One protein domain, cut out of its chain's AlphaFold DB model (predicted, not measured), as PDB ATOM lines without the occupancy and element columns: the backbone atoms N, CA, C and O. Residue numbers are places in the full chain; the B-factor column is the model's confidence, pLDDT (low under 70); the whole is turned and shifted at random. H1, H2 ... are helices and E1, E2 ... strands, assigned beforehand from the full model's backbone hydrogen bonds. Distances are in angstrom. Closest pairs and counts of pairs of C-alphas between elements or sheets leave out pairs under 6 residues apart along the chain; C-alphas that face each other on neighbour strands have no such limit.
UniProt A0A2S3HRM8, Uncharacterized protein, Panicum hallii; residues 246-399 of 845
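Overview. This is residues 246 to 399 of the 845 residues of an uncharacterized protein of Panicum hallii (UniProt A0A2S3HRM8). Two lobes sit end to end, each a four-stranded sheet with two helices: E3, E4, E2 and E5 with H1 and H2 over one face, and E1, E6, E8 and E7 with H3 and H4. H2 also reaches the second sheet, and a long loop, residues 320 to 339, joins the lobes. The printed part has 154 residues, with elements in the order E1 E2 H1 E3 E4 H2 E5 E6 H3 E7 E8 H4, of mixed class. Both sheets, ordered E1 - E6 - E8 - E7 and E3 - E4 - E2 - E5, are antiparallel. The whole is compact, with a radius of gyration of the C-alphas of 16.6 A and spans of 51 by 35 by 24 A.

Along the chain. E1, residues 246 to 248, begins at C-alpha 246 (169.984, 221.197, 165.818). E2 is 251 to 255, H1 263 to 271, 12.1 A long, E3 276 to 282, 16.7 A, and E4 287 to 292, 16.4 A. H2 is 295 to 305, 15.1 A, E5 316 to 319, and E6 340 to 344. H3, 349 to 361, spans 18.2 A, E7 is 369 to 373, and E8 378 to 382. H4, 386 to 398, spans 18.3 A and ends at C-alpha 398 (181.076, 226.902, 161.571).

Arrangement. N 248 and O 340 of E1 and E6 are 3.0 A apart, N 343 and O 379 of E6 and E8 2.8 A, and N 371 and O 380 of the hairpin E7 and E8 2.8 A, within hydrogen-bond range. This sheet has three layers, helices on both faces: H3 and H4 on one, H2 on the other. H4 lies over E6 at a height over the sheet of 8.8 A. H3 touches H4 with residues 355 to 359 alone, closest at the C-alphas of Leu 359 and Ala 392, 6.9 A, and only just about perpendicular at 71 degrees. In the other sheet, N 280 and O 289 of the hairpin E3 and E4 are 2.9 A apart, N 252 and O 290 of E2 and E4 2.8 A, and N 253 and O 318 of E2 and E5 2.9 A. It has two layers, H1 and H2 on the same face; H2 runs along E2 at 4 degrees on the local plane. E2, H1, E3; E4, H2, E5; and E6, H3, E7 are split strand-helix-strand units, another strand between their two, with right-handed crossovers. In each helix every O i to N i+4 pair is within hydrogen-bond range.

Size, cuts and confidence. The C-alphas of Asn 259 and Ala 361, the two farthest apart, are 51.1 A apart. The printed part has no cut, and E5 to E6 is the long link. Mean pLDDT of the printed part is 81.5; it is under 70 at residues 312, 322 to 335, 375 to 376 and 398 to 399.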
ATOM      1  N   ILE A 246     171.336 220.630 165.864       82.19
ATOM      2  CA  ILE A 246     169.984 221.197 165.818       82.19
ATOM      3  C   ILE A 246     169.559 221.736 167.188       82.19
ATOM      4  O   ILE A 246     170.034 221.280 168.226       82.19
ATOM      5  N   SER A 247     168.659 222.724 167.189       83.38
ATOM      6  CA  SER A 247     167.977 223.138 168.424       83.38
ATOM      7  C   SER A 247     166.869 222.128 168.694       83.38
ATOM      8  O   SER A 247     166.100 221.832 167.779       83.38
ATOM      9  N   VAL A 248     166.773 221.630 169.921       86.94
ATOM     10  CA  VAL A 248     165.746 220.657 170.324       86.94
ATOM     11  C   VAL A 248     164.921 221.203 171.477       86.94
ATOM     12  O   VAL A 248     165.363 222.093 172.194       86.94
ATOM     13  N   SER A 249     163.705 220.711 171.670       86.25
ATOM     14  CA  SER A 249     162.845 221.141 172.773       86.25
ATOM     15  C   SER A 249     161.971 219.991 173.269       86.25
ATOM     16  O   SER A 249     161.924 218.916 172.673       86.25
ATOM     17  N   LYS A 250     161.277 220.216 174.387       89.69
ATOM     18  CA  LYS A 250     160.296 219.269 174.934       89.69
ATOM     19  C   LYS A 250     159.012 219.186 174.102       89.69
ATOM     20  O   LYS A 250     158.223 218.272 174.316       89.69
ATOM     21  N   GLU A 251     158.799 220.142 173.201       88.00
ATOM     22  CA  GLU A 251     157.579 220.302 172.418       88.00
ATOM     23  C   GLU A 251     157.817 219.897 170.973       88.00
ATOM     24  O   GLU A 251     158.677 220.446 170.287       88.00
ATOM     25  N   LEU A 252     157.009 218.964 170.496       87.62
ATOM     26  CA  LEU A 252     156.991 218.519 169.118       87.62
ATOM     27  C   LEU A 252     155.689 218.980 168.468       87.62
ATOM     28  O   LEU A 252     154.603 218.761 169.004       87.62
ATOM     29  N   TRP A 253     155.791 219.571 167.284       89.31
ATOM     30  CA  TRP A 253     154.691 219.576 166.329       89.31
ATOM     31  C   TRP A 253     154.785 218.305 165.498       89.31
ATOM     32  O   TRP A 253     155.850 218.008 164.963       89.31
ATOM     33  N   VAL A 254     153.683 217.567 165.411       87.06
ATOM     34  CA  VAL A 254     153.556 216.322 164.651       87.06
ATOM     35  C   VAL A 254     152.452 216.540 163.623       87.06
ATOM     36  O   VAL A 254     151.276 216.546 163.976       87.06
ATOM     37  N   GLY A 255     152.818 216.772 162.368       83.94
ATOM     38  CA  GLY A 255     151.881 216.897 161.252       83.94
ATOM     39  C   GLY A 255     151.805 215.644 160.386       83.94
ATOM     40  O   GLY A 255     152.594 214.710 160.558       83.94
ATOM     41  N   SER A 256     150.898 215.672 159.406       80.19
ATOM     42  CA  SER A 256     150.664 214.578 158.449       80.19
ATOM     43  C   SER A 256     150.202 213.288 159.134       80.19
ATOM     44  O   SER A 256     150.651 212.197 158.783       80.19
ATOM     45  N   LEU A 257     149.339 213.413 160.144       78.50
ATOM     46  CA  LEU A 257     148.848 212.304 160.962       78.50
ATOM     47  C   LEU A 257     147.972 211.337 160.145       78.50
ATOM     48  O   LEU A 257     147.981 210.139 160.407       78.50
ATOM     49  N   GLY A 258     147.289 211.820 159.108       70.44
ATOM     50  CA  GLY A 258     146.557 210.991 158.154       70.44
ATOM     51  C   GLY A 258     145.187 210.525 158.653       70.44
ATOM     52  O   GLY A 258     144.829 210.623 159.826       70.44
ATOM     53  N   ASN A 259     144.375 209.994 157.736       73.88
ATOM     54  CA  ASN A 259     142.952 209.734 157.989       73.88
ATOM     55  C   ASN A 259     142.650 208.576 158.964       73.88
ATOM     56  O   ASN A 259     141.483 208.371 159.296       73.88
ATOM     57  N   ARG A 260     143.661 207.826 159.427       74.44
ATOM     58  CA  ARG A 260     143.512 206.780 160.459       74.44
ATOM     59  C   ARG A 260     144.010 207.213 161.840       74.44
ATOM     60  O   ARG A 260     143.924 206.428 162.784       74.44
ATOM     61  N   ALA A 261     144.519 208.435 161.980       81.69
ATOM     62  CA  ALA A 261     144.913 208.975 163.271       81.69
ATOM     63  C   ALA A 261     143.675 209.383 164.083       81.69
ATOM     64  O   ALA A 261     143.074 210.429 163.851       81.69
ATOM     65  N   ALA A 262     143.307 208.564 165.068       87.75
ATOM     66  CA  ALA A 262     142.401 208.966 166.141       87.75
ATOM     67  C   ALA A 262     143.203 209.541 167.319       87.75
ATOM     68  O   ALA A 262     144.324 209.096 167.572       87.75
ATOM     69  N   GLU A 263     142.616 210.471 168.081       90.69
ATOM     70  CA  GLU A 263     143.304 211.163 169.182       90.69
ATOM     71  C   GLU A 263     143.992 210.190 170.148       90.69
ATOM     72  O   GLU A 263     145.187 210.316 170.415       90.69
ATOM     73  N   ALA A 264     143.249 209.186 170.619       91.00
ATOM     74  CA  ALA A 264     143.737 208.188 171.563       91.00
ATOM     75  C   ALA A 264     144.887 207.336 170.996       91.00
ATOM     76  O   ALA A 264     145.811 207.002 171.733       91.00
ATOM     77  N   LEU A 265     144.872 207.026 169.692       91.56
ATOM     78  CA  LEU A 265     145.940 206.263 169.036       91.56
ATOM     79  C   LEU A 265     147.227 207.084 168.934       91.56
ATOM     80  O   LEU A 265     148.303 206.579 169.247       91.56
ATOM     81  N   VAL A 266     147.113 208.355 168.540       90.88
ATOM     82  CA  VAL A 266     148.262 209.267 168.480       90.88
ATOM     83  C   VAL A 266     148.821 209.485 169.876       90.88
ATOM     84  O   VAL A 266     150.014 209.294 170.098       90.88
ATOM     85  N   ARG A 267     147.958 209.801 170.844       93.62
ATOM     86  CA  ARG A 267     148.354 210.016 172.233       93.62
ATOM     87  C   ARG A 267     149.071 208.802 172.821       93.62
ATOM     88  O   ARG A 267     150.211 208.942 173.256       93.62
ATOM     89  N   SER A 268     148.448 207.622 172.757       94.00
ATOM     90  CA  SER A 268     149.020 206.377 173.278       94.00
ATOM     91  C   SER A 268     150.376 206.073 172.649       94.00
ATOM     92  O   SER A 268     151.276 205.621 173.349       94.00
ATOM     93  N   LYS A 269     150.549 206.337 171.346       93.31
ATOM     94  CA  LYS A 269     151.813 206.062 170.659       93.31
ATOM     95  C   LYS A 269     152.933 207.015 171.066       93.31
ATOM     96  O   LYS A 269     154.072 206.586 171.199       93.31
ATOM     97  N   PHE A 270     152.629 208.293 171.289       93.25
ATOM     98  CA  PHE A 270     153.622 209.232 171.815       93.25
ATOM     99  C   PHE A 270     153.902 208.992 173.316       93.25
ATOM    100  O   PHE A 270     155.040 209.175 173.753       93.25
ATOM    101  N   GLU A 271     152.933 208.491 174.088       95.44
ATOM    102  CA  GLU A 271     153.122 208.079 175.491       95.44
ATOM    103  C   GLU A 271     154.066 206.861 175.650       95.44
ATOM    104  O   GLU A 271     154.746 206.773 176.672       95.44
ATOM    105  N   GLU A 272     154.227 205.996 174.633       94.38
ATOM    106  CA  GLU A 272     155.229 204.903 174.638       94.38
ATOM    107  C   GLU A 272     156.676 205.405 174.827       94.38
ATOM    108  O   GLU A 272     157.496 204.729 175.451       94.38
ATOM    109  N   PHE A 273     157.010 206.600 174.325       92.25
ATOM    110  CA  PHE A 273     158.351 207.186 174.479       92.25
ATOM    111  C   PHE A 273     158.570 207.833 175.853       92.25
ATOM    112  O   PHE A 273     159.714 208.135 176.214       92.25
ATOM    113  N   GLY A 274     157.492 208.038 176.616       93.06
ATOM    114  CA  GLY A 274     157.492 208.533 177.988       93.06
ATOM    115  C   GLY A 274     156.343 209.506 178.294       93.06
ATOM    116  O   GLY A 274     155.611 209.930 177.401       93.06
ATOM    117  N   PRO A 275     156.184 209.914 179.568       94.44
ATOM    118  CA  PRO A 275     155.031 210.688 180.015       94.44
ATOM    119  C   PRO A 275     154.963 212.084 179.386       94.44
ATOM    120  O   PRO A 275     155.899 212.893 179.488       94.44
ATOM    121  N   LEU A 276     153.797 212.380 178.812       94.25
ATOM    122  CA  LEU A 276     153.451 213.695 178.291       94.25
ATOM    123  C   LEU A 276     153.152 214.673 179.442       94.25
ATOM    124  O   LEU A 276     152.590 214.323 180.483       94.25
ATOM    125  N   ALA A 277     153.569 215.921 179.263       92.00
ATOM    126  CA  ALA A 277     153.163 217.062 180.075       92.00
ATOM    127  C   ALA A 277     151.875 217.688 179.520       92.00
ATOM    128  O   ALA A 277     150.990 218.064 180.285       92.00
ATOM    129  N   ASN A 278     151.762 217.767 178.192       89.50
ATOM    130  CA  ASN A 278     150.622 218.340 177.487       89.50
ATOM    131  C   ASN A 278     150.492 217.684 176.102       89.50
ATOM    132  O   ASN A 278     151.477 217.250 175.505       89.50
ATOM    133  N   PHE A 279     149.265 217.588 175.600       93.00
ATOM    134  CA  PHE A 279     148.958 216.998 174.303       93.00
ATOM    135  C   PHE A 279     147.717 217.682 173.739       93.00
ATOM    136  O   PHE A 279     146.694 217.752 174.420       93.00
ATOM    137  N   LEU A 280     147.815 218.194 172.514       88.81
ATOM    138  CA  LEU A 280     146.730 218.881 171.819       88.81
ATOM    139  C   LEU A 280     146.588 218.289 170.419       88.81
ATOM    140  O   LEU A 280     147.531 218.339 169.631       88.81
ATOM    141  N   PHE A 281     145.416 217.753 170.103       87.56
ATOM    142  CA  PHE A 281     145.127 217.101 168.830       87.56
ATOM    143  C   PHE A 281     144.202 217.981 167.984       87.56
ATOM    144  O   PHE A 281     143.158 218.427 168.458       87.56
ATOM    145  N   TYR A 282     144.580 218.253 166.732       83.81
ATOM    146  CA  TYR A 282     143.821 219.106 165.817       83.81
ATOM    147  C   TYR A 282     143.490 218.353 164.517       83.81
ATOM    148  O   TYR A 282     144.049 218.673 163.465       83.81
ATOM    149  N   PRO A 283     142.556 217.379 164.555       73.94
ATOM    150  CA  PRO A 283     142.260 216.525 163.406       73.94
ATOM    151  C   PRO A 283     141.859 217.296 162.130       73.94
ATOM    152  O   PRO A 283     142.387 216.958 161.073       73.94
ATOM    153  N   PRO A 284     141.062 218.393 162.168       73.44
ATOM    154  CA  PRO A 284     140.749 219.180 160.965       73.44
ATOM    155  C   PRO A 284     141.949 219.891 160.322       73.44
ATOM    156  O   PRO A 284     141.809 220.455 159.243       73.44
ATOM    157  N   LYS A 285     143.098 219.940 161.006       71.19
ATOM    158  CA  LYS A 285     144.335 220.576 160.532       71.19
ATOM    159  C   LYS A 285     145.479 219.574 160.342       71.19
ATOM    160  O   LYS A 285     146.596 220.000 160.066       71.19
ATOM    161  N   ASP A 286     145.201 218.280 160.509       81.44
ATOM    162  CA  ASP A 286     146.149 217.171 160.357       81.44
ATOM    163  C   ASP A 286     147.470 217.350 161.140       81.44
ATOM    164  O   ASP A 286     148.558 217.029 160.657       81.44
ATOM    165  N   PHE A 287     147.380 217.903 162.360       86.25
ATOM    166  CA  PHE A 287     148.521 218.001 163.272       86.25
ATOM    167  C   PHE A 287     148.157 217.831 164.751       86.25
ATOM    168  O   PHE A 287     147.014 218.023 165.174       86.25
ATOM    169  N   SER A 288     149.169 217.529 165.560       87.00
ATOM    170  CA  SER A 288     149.126 217.556 167.017       87.00
ATOM    171  C   SER A 288     150.349 218.274 167.592       87.00
ATOM    172  O   SER A 288     151.380 218.434 166.936       87.00
ATOM    173  N   LEU A 289     150.206 218.764 168.821       88.75
ATOM    174  CA  LEU A 289     151.295 219.291 169.637       88.75
ATOM    175  C   LEU A 289     151.505 218.335 170.806       88.75
ATOM    176  O   LEU A 289     150.563 218.050 171.547       88.75
ATOM    177  N   VAL A 290     152.733 217.851 170.960       92.44
ATOM    178  CA  VAL A 290     153.132 216.844 171.946       92.44
ATOM    179  C   VAL A 290     154.231 217.441 172.816       92.44
ATOM    180  O   VAL A 290     155.333 217.689 172.339       92.44
ATOM    181  N   GLU A 291     153.947 217.691 174.089       93.25
ATOM    182  CA  GLU A 291     154.916 218.218 175.053       93.25
ATOM    183  C   GLU A 291     155.296 217.114 176.038       93.25
ATOM    184  O   GLU A 291     154.439 216.599 176.758       93.25
ATOM    185  N   TYR A 292     156.573 216.750 176.103       93.69
ATOM    186  CA  TYR A 292     157.087 215.755 177.043       93.69
ATOM    187  C   TYR A 292     157.549 216.385 178.357       93.69
ATOM    188  O   TYR A 292     158.109 217.478 178.383       93.69
ATOM    189  N   ARG A 293     157.431 215.649 179.472       91.00
ATOM    190  CA  ARG A 293     158.032 216.083 180.749       91.00
ATOM    191  C   ARG A 293     159.566 216.146 180.674       91.00
ATOM    192  O   ARG A 293     160.182 217.078 181.201       91.00
ATOM    193  N   ASN A 294     160.174 215.174 179.991       91.12
ATOM    194  CA  ASN A 294     161.617 215.059 179.773       91.12
ATOM    195  C   ASN A 294     161.941 215.220 178.279       91.12
ATOM    196  O   ASN A 294     161.310 214.589 177.434       91.12
ATOM    197  N   ILE A 295     162.941 216.042 177.960       90.50
ATOM    198  CA  ILE A 295     163.369 216.308 176.584       90.50
ATOM    199  C   ILE A 295     163.963 215.074 175.891       90.50
ATOM    200  O   ILE A 295     163.763 214.909 174.695       90.50
ATOM    201  N   VAL A 296     164.597 214.151 176.626       90.19
ATOM    202  CA  VAL A 296     165.126 212.898 176.053       90.19
ATOM    203  C   VAL A 296     164.002 212.070 175.419       90.19
ATOM    204  O   VAL A 296     164.192 211.434 174.389       90.19
ATOM    205  N   HIS A 297     162.791 212.123 175.982       92.50
ATOM    206  CA  HIS A 297     161.629 211.440 175.410       92.50
ATOM    207  C   HIS A 297     161.172 212.101 174.103       92.50
ATOM    208  O   HIS A 297     160.833 211.388 173.165       92.50
ATOM    209  N   ALA A 298     161.246 213.435 174.012       90.44
ATOM    210  CA  ALA A 298     160.981 214.169 172.776       90.44
ATOM    211  C   ALA A 298     162.024 213.857 171.689       90.44
ATOM    212  O   ALA A 298     161.648 213.666 170.537       90.44
ATOM    213  N   VAL A 299     163.309 213.739 172.054       89.69
ATOM    214  CA  VAL A 299     164.386 213.378 171.114       89.69
ATOM    215  C   VAL A 299     164.195 211.966 170.562       89.69
ATOM    216  O   VAL A 299     164.168 211.793 169.345       89.69
ATOM    217  N   ARG A 300     163.937 210.978 171.429       88.12
ATOM    218  CA  ARG A 300     163.620 209.607 170.991       88.12
ATOM    219  C   ARG A 300     162.359 209.566 170.128       88.12
ATOM    220  O   ARG A 300     162.379 208.981 169.052       88.12
ATOM    221  N   ALA A 301     161.273 210.207 170.560       88.50
ATOM    222  CA  ALA A 301     160.029 210.238 169.793       88.50
ATOM    223  C   ALA A 301     160.229 210.863 168.405       88.50
ATOM    224  O   ALA A 301     159.733 210.323 167.422       88.50
ATOM    225  N   PHE A 302     161.002 211.949 168.304       86.25
ATOM    226  CA  PHE A 302     161.409 212.527 167.025       86.25
ATOM    227  C   PHE A 302     162.183 211.507 166.176       86.25
ATOM    228  O   PHE A 302     161.751 211.209 165.067       86.25
ATOM    229  N   GLY A 303     163.265 210.919 166.700       81.88
ATOM    230  CA  GLY A 303     164.108 209.974 165.956       81.88
ATOM    231  C   GLY A 303     163.378 208.717 165.468       81.88
ATOM    232  O   GLY A 303     163.607 208.274 164.347       81.88
ATOM    233  N   PHE A 304     162.462 208.165 166.272       85.88
ATOM    234  CA  PHE A 304     161.719 206.945 165.935       85.88
ATOM    235  C   PHE A 304     160.471 207.175 165.071       85.88
ATOM    236  O   PHE A 304     160.100 206.292 164.299       85.88
ATOM    237  N   MET A 305     159.781 208.309 165.224       83.69
ATOM    238  CA  MET A 305     158.482 208.537 164.572       83.69
ATOM    239  C   MET A 305     158.573 209.412 163.316       83.69
ATOM    240  O   MET A 305     157.634 209.403 162.515       83.69
ATOM    241  N   GLN A 306     159.671 210.151 163.118       79.44
ATOM    242  CA  GLN A 306     159.889 210.982 161.931       79.44
ATOM    243  C   GLN A 306     159.803 210.149 160.645       79.44
ATOM    244  O   GLN A 306     160.449 209.115 160.510       79.44
ATOM    245  N   GLY A 307     158.987 210.594 159.688       71.06
ATOM    246  CA  GLY A 307     158.777 209.905 158.412       71.06
ATOM    247  C   GLY A 307     157.984 208.594 158.494       71.06
ATOM    248  O   GLY A 307     157.695 208.007 157.452       71.06
ATOM    249  N   SER A 308     157.596 208.125 159.685       75.44
ATOM    250  CA  SER A 308     156.792 206.905 159.826       75.44
ATOM    251  C   SER A 308     155.376 207.096 159.262       75.44
ATOM    252  O   SER A 308     154.826 208.192 159.309       75.44
ATOM    253  N   SER A 309     154.772 206.037 158.716       80.25
ATOM    254  CA  SER A 309     153.471 206.091 158.021       80.25
ATOM    255  C   SER A 309     152.346 205.323 158.732       80.25
ATOM    256  O   SER A 309     151.352 204.931 158.119       80.25
ATOM    257  N   ILE A 310     152.484 205.109 160.045       80.44
ATOM    258  CA  ILE A 310     151.663 204.181 160.849       80.44
ATOM    259  C   ILE A 310     150.148 204.471 160.860       80.44
ATOM    260  O   ILE A 310     149.355 203.570 161.132       80.44
ATOM    261  N   TRP A 311     149.733 205.699 160.539       83.25
ATOM    262  CA  TRP A 311     148.328 206.125 160.458       83.25
ATOM    263  C   TRP A 311     147.894 206.521 159.032       83.25
ATOM    264  O   TRP A 311     146.843 207.130 158.830       83.25
ATOM    265  N   GLY A 312     148.685 206.143 158.023       67.88
ATOM    266  CA  GLY A 312     148.419 206.400 156.604       67.88
ATOM    267  C   GLY A 312     148.948 207.737 156.075       67.88
ATOM    268  O   GLY A 312     148.955 207.931 154.862       67.88
ATOM    269  N   GLY A 313     149.422 208.633 156.943       72.69
ATOM    270  CA  GLY A 313     150.195 209.823 156.576       72.69
ATOM    271  C   GLY A 313     151.658 209.692 157.008       72.69
ATOM    272  O   GLY A 313     151.937 209.113 158.055       72.69
ATOM    273  N   PHE A 314     152.593 210.191 156.190       74.19
ATOM    274  CA  PHE A 314     154.026 210.225 156.512       74.19
ATOM    275  C   PHE A 314     154.304 211.335 157.529       74.19
ATOM    276  O   PHE A 314     154.333 212.513 157.160       74.19
ATOM    277  N   LEU A 315     154.505 210.959 158.793       76.12
ATOM    278  CA  LEU A 315     154.621 211.889 159.912       76.12
ATOM    279  C   LEU A 315     155.751 212.896 159.717       76.12
ATOM    280  O   LEU A 315     156.904 212.538 159.474       76.12
ATOM    281  N   GLN A 316     155.416 214.170 159.895       77.62
ATOM    282  CA  GLN A 316     156.376 215.265 159.877       77.62
ATOM    283  C   GLN A 316     156.464 215.868 161.266       77.62
ATOM    284  O   GLN A 316     155.587 216.614 161.692       77.62
ATOM    285  N   ILE A 317     157.538 215.537 161.968       80.50
ATOM    286  CA  ILE A 317     157.808 215.996 163.319       80.50
ATOM    287  C   ILE A 317     158.817 217.140 163.257       80.50
ATOM    288  O   ILE A 317     159.769 217.118 162.476       80.50
ATOM    289  N   ARG A 318     158.600 218.177 164.066       83.00
ATOM    290  CA  ARG A 318     159.541 219.289 164.259       83.00
ATOM    291  C   ARG A 318     159.537 219.720 165.717       83.00
ATOM    292  O   ARG A 318     158.476 219.785 166.333       83.00
ATOM    293  N   TYR A 319     160.702 220.082 166.244       82.75
ATOM    294  CA  TYR A 319     160.794 220.739 167.546       82.75
ATOM    295  C   TYR A 319     160.179 222.139 167.479       82.75
ATOM    296  O   TYR A 319     160.511 222.931 166.595       82.75
ATOM    297  N   LEU A 320     159.314 222.458 168.439       76.88
ATOM    298  CA  LEU A 320     158.861 223.818 168.690       76.88
ATOM    299  C   LEU A 320     159.889 224.517 169.568       76.88
ATOM    300  O   LEU A 320     159.914 224.350 170.787       76.88
ATOM    301  N   ASP A 321     160.739 225.317 168.942       73.75
ATOM    302  CA  ASP A 321     161.475 226.344 169.660       73.75
ATOM    303  C   ASP A 321     160.534 227.549 169.836       73.75
ATOM    304  O   ASP A 321     160.104 228.179 168.863       73.75
ATOM    305  N   ARG A 322     160.094 227.803 171.075       65.94
ATOM    306  CA  ARG A 322     159.144 228.886 171.360       65.94
ATOM    307  C   ARG A 322     159.813 230.238 171.120       65.94
ATOM    308  O   ARG A 322     161.016 230.399 171.283       65.94
ATOM    309  N   LEU A 323     159.004 231.215 170.710       56.25
ATOM    310  CA  LEU A 323     159.404 232.609 170.483       56.25
ATOM    311  C   LEU A 323     160.693 232.802 169.641       56.25
ATOM    312  O   LEU A 323     161.452 233.738 169.901       56.25
ATOM    313  N   VAL A 324     160.942 231.957 168.630       59.12
ATOM    314  CA  VAL A 324     162.056 232.124 167.673       59.12
ATOM    315  C   VAL A 324     162.072 233.534 167.079       59.12
ATOM    316  O   VAL A 324     161.072 234.016 166.552       59.12
ATOM    317  N   GLY A 325     163.220 234.203 167.206       46.22
ATOM    318  CA  GLY A 325     163.444 235.594 166.811       46.22
ATOM    319  C   GLY A 325     163.120 236.628 167.897       46.22
ATOM    320  O   GLY A 325     163.549 237.772 167.784       46.22
ATOM    321  N   SER A 326     162.432 236.264 168.989       53.00
ATOM    322  CA  SER A 326     162.113 237.222 170.067       53.00
ATOM    323  C   SER A 326     163.324 237.636 170.909       53.00
ATOM    324  O   SER A 326     163.290 238.691 171.538       53.00
ATOM    325  N   LYS A 327     164.387 236.820 170.912       54.59
ATOM    326  CA  LYS A 327     165.668 237.106 171.581       54.59
ATOM    327  C   LYS A 327     166.733 237.654 170.622       54.59
ATOM    328  O   LYS A 327     167.890 237.773 171.009       54.59
ATOM    329  N   GLY A 328     166.344 238.015 169.397       55.16
ATOM    330  CA  GLY A 328     167.240 238.509 168.352       55.16
ATOM    331  C   GLY A 328     167.808 237.397 167.466       55.16
ATOM    332  O   GLY A 328     167.246 236.304 167.366       55.16
ATOM    333  N   PHE A 329     168.919 237.706 166.797       57.12
ATOM    334  CA  PHE A 329     169.574 236.852 165.806       57.12
ATOM    335  C   PHE A 329     171.085 236.825 166.061       57.12
ATOM    336  O   PHE A 329     171.679 237.862 166.347       57.12
ATOM    337  N   ILE A 330     171.723 235.665 165.899       52.94
ATOM    338  CA  ILE A 330     173.185 235.517 165.919       52.94
ATOM    339  C   ILE A 330     173.629 234.962 164.574       52.94
ATOM    340  O   ILE A 330     173.204 233.880 164.176       52.94
ATOM    341  N   ARG A 331     174.489 235.712 163.867       54.25
ATOM    342  CA  ARG A 331     175.078 235.319 162.570       54.25
ATOM    343  C   ARG A 331     174.022 234.805 161.564       54.25
ATOM    344  O   ARG A 331     174.218 233.790 160.906       54.25
ATOM    345  N   GLY A 332     172.878 235.492 161.490       50.72
ATOM    346  CA  GLY A 332     171.752 235.150 160.608       50.72
ATOM    347  C   GLY A 332     170.783 234.080 161.136       50.72
ATOM    348  O   GLY A 332     169.734 233.874 160.535       50.72
ATOM    349  N   ILE A 333     171.074 233.429 162.266       57.22
ATOM    350  CA  ILE A 333     170.196 232.423 162.882       57.22
ATOM    351  C   ILE A 333     169.332 233.083 163.962       57.22
ATOM    352  O   ILE A 333     169.844 233.715 164.885       57.22
ATOM    353  N   ALA A 334     168.011 232.924 163.851       55.22
ATOM    354  CA  ALA A 334     167.044 233.413 164.832       55.22
ATOM    355  C   ALA A 334     167.164 232.658 166.167       55.22
ATOM    356  O   ALA A 334     167.188 231.426 166.185       55.22
ATOM    357  N   ILE A 335     167.201 233.388 167.285       67.19
ATOM    358  CA  ILE A 335     167.288 232.818 168.636       67.19
ATOM    359  C   ILE A 335     165.875 232.598 169.182       67.19
ATOM    360  O   ILE A 335     165.087 233.545 169.266       67.19
ATOM    361  N   GLY A 336     165.548 231.363 169.561       70.69
ATOM    362  CA  GLY A 336     164.329 231.029 170.299       70.69
ATOM    363  C   GLY A 336     164.536 230.950 171.808       70.69
ATOM    364  O   GLY A 336     165.392 231.617 172.390       70.69
ATOM    365  N   GLU A 337     163.710 230.154 172.471       80.19
ATOM    366  CA  GLU A 337     163.785 229.916 173.910       80.19
ATOM    367  C   GLU A 337     164.490 228.619 174.288       80.19
ATOM    368  O   GLU A 337     164.800 228.435 175.469       80.19
ATOM    369  N   SER A 338     164.784 227.749 173.321       82.94
ATOM    370  CA  SER A 338     165.478 226.505 173.600       82.94
ATOM    371  C   SER A 338     166.882 226.737 174.156       82.94
ATOM    372  O   SER A 338     167.735 227.395 173.565       82.94
ATOM    373  N   ARG A 339     167.106 226.110 175.308       88.81
ATOM    374  CA  ARG A 339     168.399 225.960 175.980       88.81
ATOM    375  C   ARG A 339     169.155 224.696 175.565       88.81
ATOM    376  O   ARG A 339     170.229 224.443 176.093       88.81
ATOM    377  N   HIS A 340     168.580 223.888 174.676       89.06
ATOM    378  CA  HIS A 340     169.051 222.540 174.384       89.06
ATOM    379  C   HIS A 340     169.440 222.392 172.914       89.06
ATOM    380  O   HIS A 340     168.668 222.734 172.010       89.06
ATOM    381  N   ILE A 341     170.619 221.822 172.673       90.31
ATOM    382  CA  ILE A 341     171.093 221.465 171.335       90.31
ATOM    383  C   ILE A 341     171.424 219.978 171.278       90.31
ATOM    384  O   ILE A 341     171.972 219.412 172.222       90.31
ATOM    385  N   TYR A 342     171.084 219.352 170.161       88.25
ATOM    386  CA  TYR A 342     171.445 217.976 169.847       88.25
ATOM    387  C   TYR A 342     172.591 218.008 168.840       88.25
ATOM    388  O   TYR A 342     172.460 218.655 167.799       88.25
ATOM    389  N   VAL A 343     173.700 217.348 169.166       88.06
ATOM    390  CA  VAL A 343     174.918 217.239 168.353       88.06
ATOM    391  C   VAL A 343     175.047 215.791 167.889       88.06
ATOM    392  O   VAL A 343     175.310 214.902 168.695       88.06
ATOM    393  N   ALA A 344     174.846 215.558 166.597       82.31
ATOM    394  CA  ALA A 344     174.916 214.247 165.960       82.31
ATOM    395  C   ALA A 344     176.349 213.869 165.542       82.31
ATOM    396  O   ALA A 344     177.253 214.707 165.521       82.31
ATOM    397  N   LYS A 345     176.514 212.617 165.088       76.31
ATOM    398  CA  LYS A 345     177.752 212.070 164.494       76.31
ATOM    399  C   LYS A 345     178.930 212.014 165.484       76.31
ATOM    400  O   LYS A 345     180.085 212.161 165.098       76.31
ATOM    401  N   ILE A 346     178.627 211.754 166.754       80.88
ATOM    402  CA  ILE A 346     179.584 211.545 167.845       80.88
ATOM    403  C   ILE A 346     179.692 210.039 168.091       80.88
ATOM    404  O   ILE A 346     178.737 209.429 168.565       80.88
ATOM    405  N   LYS A 347     180.831 209.430 167.749       75.62
ATOM    406  CA  LYS A 347     181.006 207.968 167.778       75.62
ATOM    407  C   LYS A 347     181.739 207.514 169.038       75.62
ATOM    408  O   LYS A 347     181.322 206.562 169.690       75.62
ATOM    409  N   ASN A 348     182.805 208.222 169.406       79.44
ATOM    410  CA  ASN A 348     183.708 207.847 170.494       79.44
ATOM    411  C   ASN A 348     183.792 208.935 171.575       79.44
ATOM    412  O   ASN A 348     183.478 210.098 171.330       79.44
ATOM    413  N   GLN A 349     184.300 208.583 172.766       81.69
ATOM    414  CA  GLN A 349     184.547 209.555 173.844       81.69
ATOM    415  C   GLN A 349     185.446 210.715 173.383       81.69
ATOM    416  O   GLN A 349     185.124 211.870 173.634       81.69
ATOM    417  N   LYS A 350     186.473 210.421 172.574       81.31
ATOM    418  CA  LYS A 350     187.335 211.428 171.936       81.31
ATOM    419  C   LYS A 350     186.552 212.485 171.139       81.31
ATOM    420  O   LYS A 350     186.919 213.653 171.180       81.31
ATOM    421  N   ASP A 351     185.477 212.103 170.445       81.50
ATOM    422  CA  ASP A 351     184.666 213.047 169.662       81.50
ATOM    423  C   ASP A 351     183.826 213.959 170.570       81.50
ATOM    424  O   ASP A 351     183.512 215.084 170.185       81.50
ATOM    425  N   LYS A 352     183.449 213.471 171.763       83.25
ATOM    426  CA  LYS A 352     182.760 214.253 172.801       83.25
ATOM    427  C   LYS A 352     183.716 215.272 173.398       83.25
ATOM    428  O   LYS A 352     183.381 216.451 173.468       83.25
ATOM    429  N   ASP A 353     184.901 214.811 173.787       84.50
ATOM    430  CA  ASP A 353     185.946 215.644 174.377       84.50
ATOM    431  C   ASP A 353     186.364 216.746 173.388       84.50
ATOM    432  O   ASP A 353     186.397 217.912 173.767       84.50
ATOM    433  N   GLU A 354     186.511 216.417 172.095       85.25
ATOM    434  CA  GLU A 354     186.761 217.404 171.035       85.25
ATOM    435  C   GLU A 354     185.649 218.465 170.949       85.25
ATOM    436  O   GLU A 354     185.964 219.641 170.823       85.25
ATOM    437  N   VAL A 355     184.360 218.116 171.085       84.12
ATOM    438  CA  VAL A 355     183.269 219.119 171.121       84.12
ATOM    439  C   VAL A 355     183.377 220.038 172.345       84.12
ATOM    440  O   VAL A 355     183.097 221.234 172.238       84.12
ATOM    441  N   PHE A 356     183.793 219.527 173.507       85.50
ATOM    442  CA  PHE A 356     183.994 220.363 174.696       85.50
ATOM    443  C   PHE A 356     185.234 221.251 174.592       85.50
ATOM    444  O   PHE A 356     185.171 222.411 175.006       85.50
ATOM    445  N   ASP A 357     186.329 220.745 174.028       83.75
ATOM    446  CA  ASP A 357     187.550 221.515 173.796       83.75
ATOM    447  C   ASP A 357     187.356 222.562 172.689       83.75
ATOM    448  O   ASP A 357     187.783 223.701 172.861       83.75
ATOM    449  N   GLU A 358     186.614 222.239 171.624       83.69
ATOM    450  CA  GLU A 358     186.146 223.183 170.600       83.69
ATOM    451  C   GLU A 358     185.352 224.339 171.251       83.69
ATOM    452  O   GLU A 358     185.685 225.511 171.060       83.69
ATOM    453  N   LEU A 359     184.334 224.036 172.071       85.06
ATOM    454  CA  LEU A 359     183.541 225.057 172.779       85.06
ATOM    455  C   LEU A 359     184.386 225.884 173.766       85.06
ATOM    456  O   LEU A 359     184.199 227.097 173.877       85.06
ATOM    457  N   LYS A 360     185.333 225.251 174.463       84.31
ATOM    458  CA  LYS A 360     186.244 225.913 175.408       84.31
ATOM    459  C   LYS A 360     187.226 226.846 174.694       84.31
ATOM    460  O   LYS A 360     187.439 227.962 175.164       84.31
ATOM    461  N   ALA A 361     187.791 226.426 173.561       80.44
ATOM    462  CA  ALA A 361     188.692 227.235 172.737       80.44
ATOM    463  C   ALA A 361     187.997 228.488 172.175       80.44
ATOM    464  O   ALA A 361     188.624 229.534 172.031       80.44
ATOM    465  N   ALA A 362     186.686 228.411 171.938       75.81
ATOM    466  CA  ALA A 362     185.850 229.543 171.540       75.81
ATOM    467  C   ALA A 362     185.566 230.563 172.659       75.81
ATOM    468  O   ALA A 362     184.888 231.561 172.413       75.81
ATOM    469  N   GLY A 363     185.992 230.292 173.900       78.25
ATOM    470  CA  GLY A 363     185.597 231.068 175.077       78.25
ATOM    471  C   GLY A 363     184.114 230.927 175.445       78.25
ATOM    472  O   GLY A 363     183.593 231.744 176.204       78.25
ATOM    473  N   LEU A 364     183.411 229.920 174.912       81.75
ATOM    474  CA  LEU A 364     181.997 229.698 175.212       81.75
ATOM    475  C   LEU A 364     181.832 228.998 176.566       81.75
ATOM    476  O   LEU A 364     182.646 228.168 176.976       81.75
ATOM    477  N   LYS A 365     180.733 229.315 177.260       81.50
ATOM    478  CA  LYS A 365     180.354 228.624 178.496       81.50
ATOM    479  C   LYS A 365     180.223 227.120 178.240       81.50
ATOM    480  O   LYS A 365     179.612 226.703 177.254       81.50
ATOM    481  N   ARG A 366     180.732 226.305 179.169       82.75
ATOM    482  CA  ARG A 366     180.467 224.858 179.162       82.75
ATOM    483  C   ARG A 366     178.955 224.611 179.312       82.75
ATOM    484  O   ARG A 366     178.317 225.336 180.079       82.75
ATOM    485  N   PRO A 367     178.387 223.593 178.638       88.69
ATOM    486  CA  PRO A 367     177.026 223.136 178.906       88.69
ATOM    487  C   PRO A 367     176.837 222.832 180.397       88.69
ATOM    488  O   PRO A 367     177.706 222.214 181.015       88.69
ATOM    489  N   CYS A 368     175.716 223.265 180.975       86.88
ATOM    490  CA  CYS A 368     175.359 222.967 182.363       86.88
ATOM    491  C   CYS A 368     174.745 221.567 182.520       86.88
ATOM    492  O   CYS A 368     174.788 221.006 183.612       86.88
ATOM    493  N   GLY A 369     174.229 220.990 181.432       86.06
ATOM    494  CA  GLY A 369     173.786 219.601 181.356       86.06
ATOM    495  C   GLY A 369     174.339 218.916 180.108       86.06
ATOM    496  O   GLY A 369     174.442 219.519 179.040       86.06
ATOM    497  N   VAL A 370     174.701 217.641 180.242       89.31
ATOM    498  CA  VAL A 370     175.172 216.786 179.144       89.31
ATOM    499  C   VAL A 370     174.494 215.433 179.301       89.31
ATOM    500  O   VAL A 370     174.672 214.770 180.318       89.31
ATOM    501  N   THR A 371     173.715 215.020 178.304       87.69
ATOM    502  CA  THR A 371     173.154 213.667 178.225       87.69
ATOM    503  C   THR A 371     173.764 212.949 177.032       87.69
ATOM    504  O   THR A 371     173.665 213.415 175.897       87.69
ATOM    505  N   ASP A 372     174.406 211.818 177.305       85.25
ATOM    506  CA  ASP A 372     174.990 210.949 176.290       85.25
ATOM    507  C   ASP A 372     173.915 210.056 175.665       85.25
ATOM    508  O   ASP A 372     173.294 209.245 176.354       85.25
ATOM    509  N   LEU A 373     173.693 210.202 174.360       82.31
ATOM    510  CA  LEU A 373     172.780 209.371 173.580       82.31
ATOM    511  C   LEU A 373     173.620 208.371 172.781       82.31
ATOM    512  O   LEU A 373     173.655 208.379 171.551       82.31
ATOM    513  N   SER A 374     174.332 207.509 173.509       72.62
ATOM    514  CA  SER A 374     175.304 206.554 172.957       72.62
ATOM    515  C   SER A 374     174.696 205.563 171.958       72.62
ATOM    516  O   SER A 374     175.369 205.158 171.017       72.62
ATOM    517  N   GLY A 375     173.410 205.223 172.102       67.75
ATOM    518  CA  GLY A 375     172.670 204.415 171.122       67.75
ATOM    519  C   GLY A 375     172.308 205.148 169.820       67.75
ATOM    520  O   GLY A 375     171.945 204.498 168.845       67.75
ATOM    521  N   GLU A 376     172.412 206.479 169.791       67.94
ATOM    522  CA  GLU A 376     172.047 207.352 168.661       67.94
ATOM    523  C   GLU A 376     173.277 208.092 168.077       67.94
ATOM    524  O   GLU A 376     173.140 208.910 167.168       67.94
ATOM    525  N   ASN A 377     174.492 207.791 168.569       80.88
ATOM    526  CA  ASN A 377     175.749 208.472 168.223       80.88
ATOM    527  C   ASN A 377     175.653 210.008 168.351       80.88
ATOM    528  O   ASN A 377     176.023 210.755 167.432       80.88
ATOM    529  N   ALA A 378     175.109 210.486 169.474       85.44
ATOM    530  CA  ALA A 378     174.826 211.902 169.687       85.44
ATOM    531  C   ALA A 378     175.002 212.366 171.142       85.44
ATOM    532  O   ALA A 378     174.926 211.584 172.089       85.44
ATOM    533  N   LEU A 379     175.186 213.676 171.319       88.25
ATOM    534  CA  LEU A 379     175.097 214.358 172.610       88.25
ATOM    535  C   LEU A 379     173.913 215.320 172.624       88.25
ATOM    536  O   LEU A 379     173.734 216.121 171.707       88.25
ATOM    537  N   LEU A 380     173.170 215.313 173.725       89.81
ATOM    538  CA  LEU A 380     172.240 216.376 174.076       89.81
ATOM    539  C   LEU A 380     172.919 217.305 175.092       89.81
ATOM    540  O   LEU A 380     173.266 216.881 176.193       89.81
ATOM    541  N   LEU A 381     173.100 218.570 174.718       91.56
ATOM    542  CA  LEU A 381     173.748 219.597 175.534       91.56
ATOM    543  C   LEU A 381     172.710 220.627 175.996       91.56
ATOM    544  O   LEU A 381     171.985 221.188 175.173       91.56
ATOM    545  N   GLU A 382     172.659 220.894 177.299       92.38
ATOM    546  CA  GLU A 382     171.845 221.942 177.920       92.38
ATOM    547  C   GLU A 382     172.734 223.113 178.354       92.38
ATOM    548  O   GLU A 382     173.803 222.920 178.936       92.38
ATOM    549  N   PHE A 383     172.284 224.338 178.086       90.75
ATOM    550  CA  PHE A 383     172.960 225.577 178.458       90.75
ATOM    551  C   PHE A 383     172.112 226.414 179.419       90.75
ATOM    552  O   PHE A 383     170.882 226.372 179.410       90.75
ATOM    553  N   GLU A 384     172.772 227.257 180.211       88.31
ATOM    554  CA  GLU A 384     172.111 228.175 181.143       88.31
ATOM    555  C   GLU A 384     171.114 229.108 180.428       88.31
ATOM    556  O   GLU A 384     170.006 229.349 180.921       88.31
ATOM    557  N   THR A 385     171.474 229.597 179.235       87.31
ATOM    558  CA  THR A 385     170.624 230.479 178.430       87.31
ATOM    559  C   THR A 385     170.436 229.971 176.998       87.31
ATOM    560  O   THR A 385     171.276 229.277 176.427       87.31
ATOM    561  N   ALA A 386     169.319 230.370 176.382       84.06
ATOM    562  CA  ALA A 386     169.039 230.081 174.973       84.06
ATOM    563  C   ALA A 386     169.998 230.813 174.012       84.06
ATOM    564  O   ALA A 386     170.203 230.381 172.881       84.06
ATOM    565  N   VAL A 387     170.605 231.913 174.473       84.75
ATOM    566  CA  VAL A 387     171.621 232.665 173.726       84.75
ATOM    567  C   VAL A 387     172.926 231.872 173.680       84.75
ATOM    568  O   VAL A 387     173.499 231.719 172.603       84.75
ATOM    569  N   ASP A 388     173.350 231.290 174.807       88.00
ATOM    570  CA  ASP A 388     174.527 230.414 174.870       88.00
ATOM    571  C   ASP A 388     174.331 229.173 173.975       88.00
ATOM    572  O   ASP A 388     175.184 228.873 173.139       88.00
ATOM    573  N   ALA A 389     173.160 228.524 174.059       87.50
ATOM    574  CA  ALA A 389     172.788 227.388 173.207       87.50
ATOM    575  C   ALA A 389     172.813 227.732 171.705       87.50
ATOM    576  O   ALA A 389     173.386 226.995 170.898       87.50
ATOM    577  N   ALA A 390     172.228 228.871 171.312       82.88
ATOM    578  CA  ALA A 390     172.261 229.342 169.930       82.88
ATOM    579  C   ALA A 390     173.692 229.656 169.465       82.88
ATOM    580  O   ALA A 390     174.069 229.271 168.359       82.88
ATOM    581  N   THR A 391     174.506 230.290 170.313       83.94
ATOM    582  CA  THR A 391     175.908 230.615 170.007       83.94
ATOM    583  C   THR A 391     176.735 229.347 169.792       83.94
ATOM    584  O   THR A 391     177.400 229.227 168.764       83.94
ATOM    585  N   ALA A 392     176.623 228.365 170.693       86.06
ATOM    586  CA  ALA A 392     177.271 227.061 170.567       86.06
ATOM    587  C   ALA A 392     176.844 226.321 169.288       86.06
ATOM    588  O   ALA A 392     177.692 225.815 168.553       86.06
ATOM    589  N   LYS A 393     175.544 226.328 168.957       84.69
ATOM    590  CA  LYS A 393     175.023 225.755 167.706       84.69
ATOM    591  C   LYS A 393     175.639 226.399 166.465       84.69
ATOM    592  O   LYS A 393     176.013 225.676 165.543       84.69
ATOM    593  N   VAL A 394     175.730 227.731 166.409       80.88
ATOM    594  CA  VAL A 394     176.362 228.411 165.265       80.88
ATOM    595  C   VAL A 394     177.848 228.068 165.197       80.88
ATOM    596  O   VAL A 394     178.358 227.774 164.119       80.88
ATOM    597  N   PHE A 395     178.526 228.075 166.344       82.69
ATOM    598  CA  PHE A 395     179.958 227.832 166.430       82.69
ATOM    599  C   PHE A 395     180.344 226.425 165.946       82.69
ATOM    600  O   PHE A 395     181.145 226.312 165.019       82.69
ATOM    601  N   ILE A 396     179.705 225.365 166.460       80.06
ATOM    602  CA  ILE A 396     179.984 223.979 166.031       80.06
ATOM    603  C   ILE A 396     179.684 223.801 164.530       80.06
ATOM    604  O   ILE A 396     180.471 223.188 163.812       80.06
ATOM    605  N   ARG A 397     178.601 224.408 164.016       76.25
ATOM    606  CA  ARG A 397     178.289 224.414 162.571       76.25
ATOM    607  C   ARG A 397     179.346 225.137 161.724       76.25
ATOM    608  O   ARG A 397     179.514 224.790 160.559       76.25
ATOM    609  N   SER A 398     180.041 226.132 162.279       66.12
ATOM    610  CA  SER A 398     181.076 226.902 161.571       66.12
ATOM    611  C   SER A 398     182.462 226.244 161.539       66.12
ATOM    612  O   SER A 398     183.312 226.702 160.785       66.12
ATOM    613  N   GLN A 399     182.682 225.163 162.299       59.66
ATOM    614  CA  GLN A 399     183.956 224.425 162.357       59.66
ATOM    615  C   GLN A 399     184.007 223.164 161.471       59.66
ATOM    616  O   GLN A 399     184.819 222.264 161.695       59.66
TER     617      GLN A 399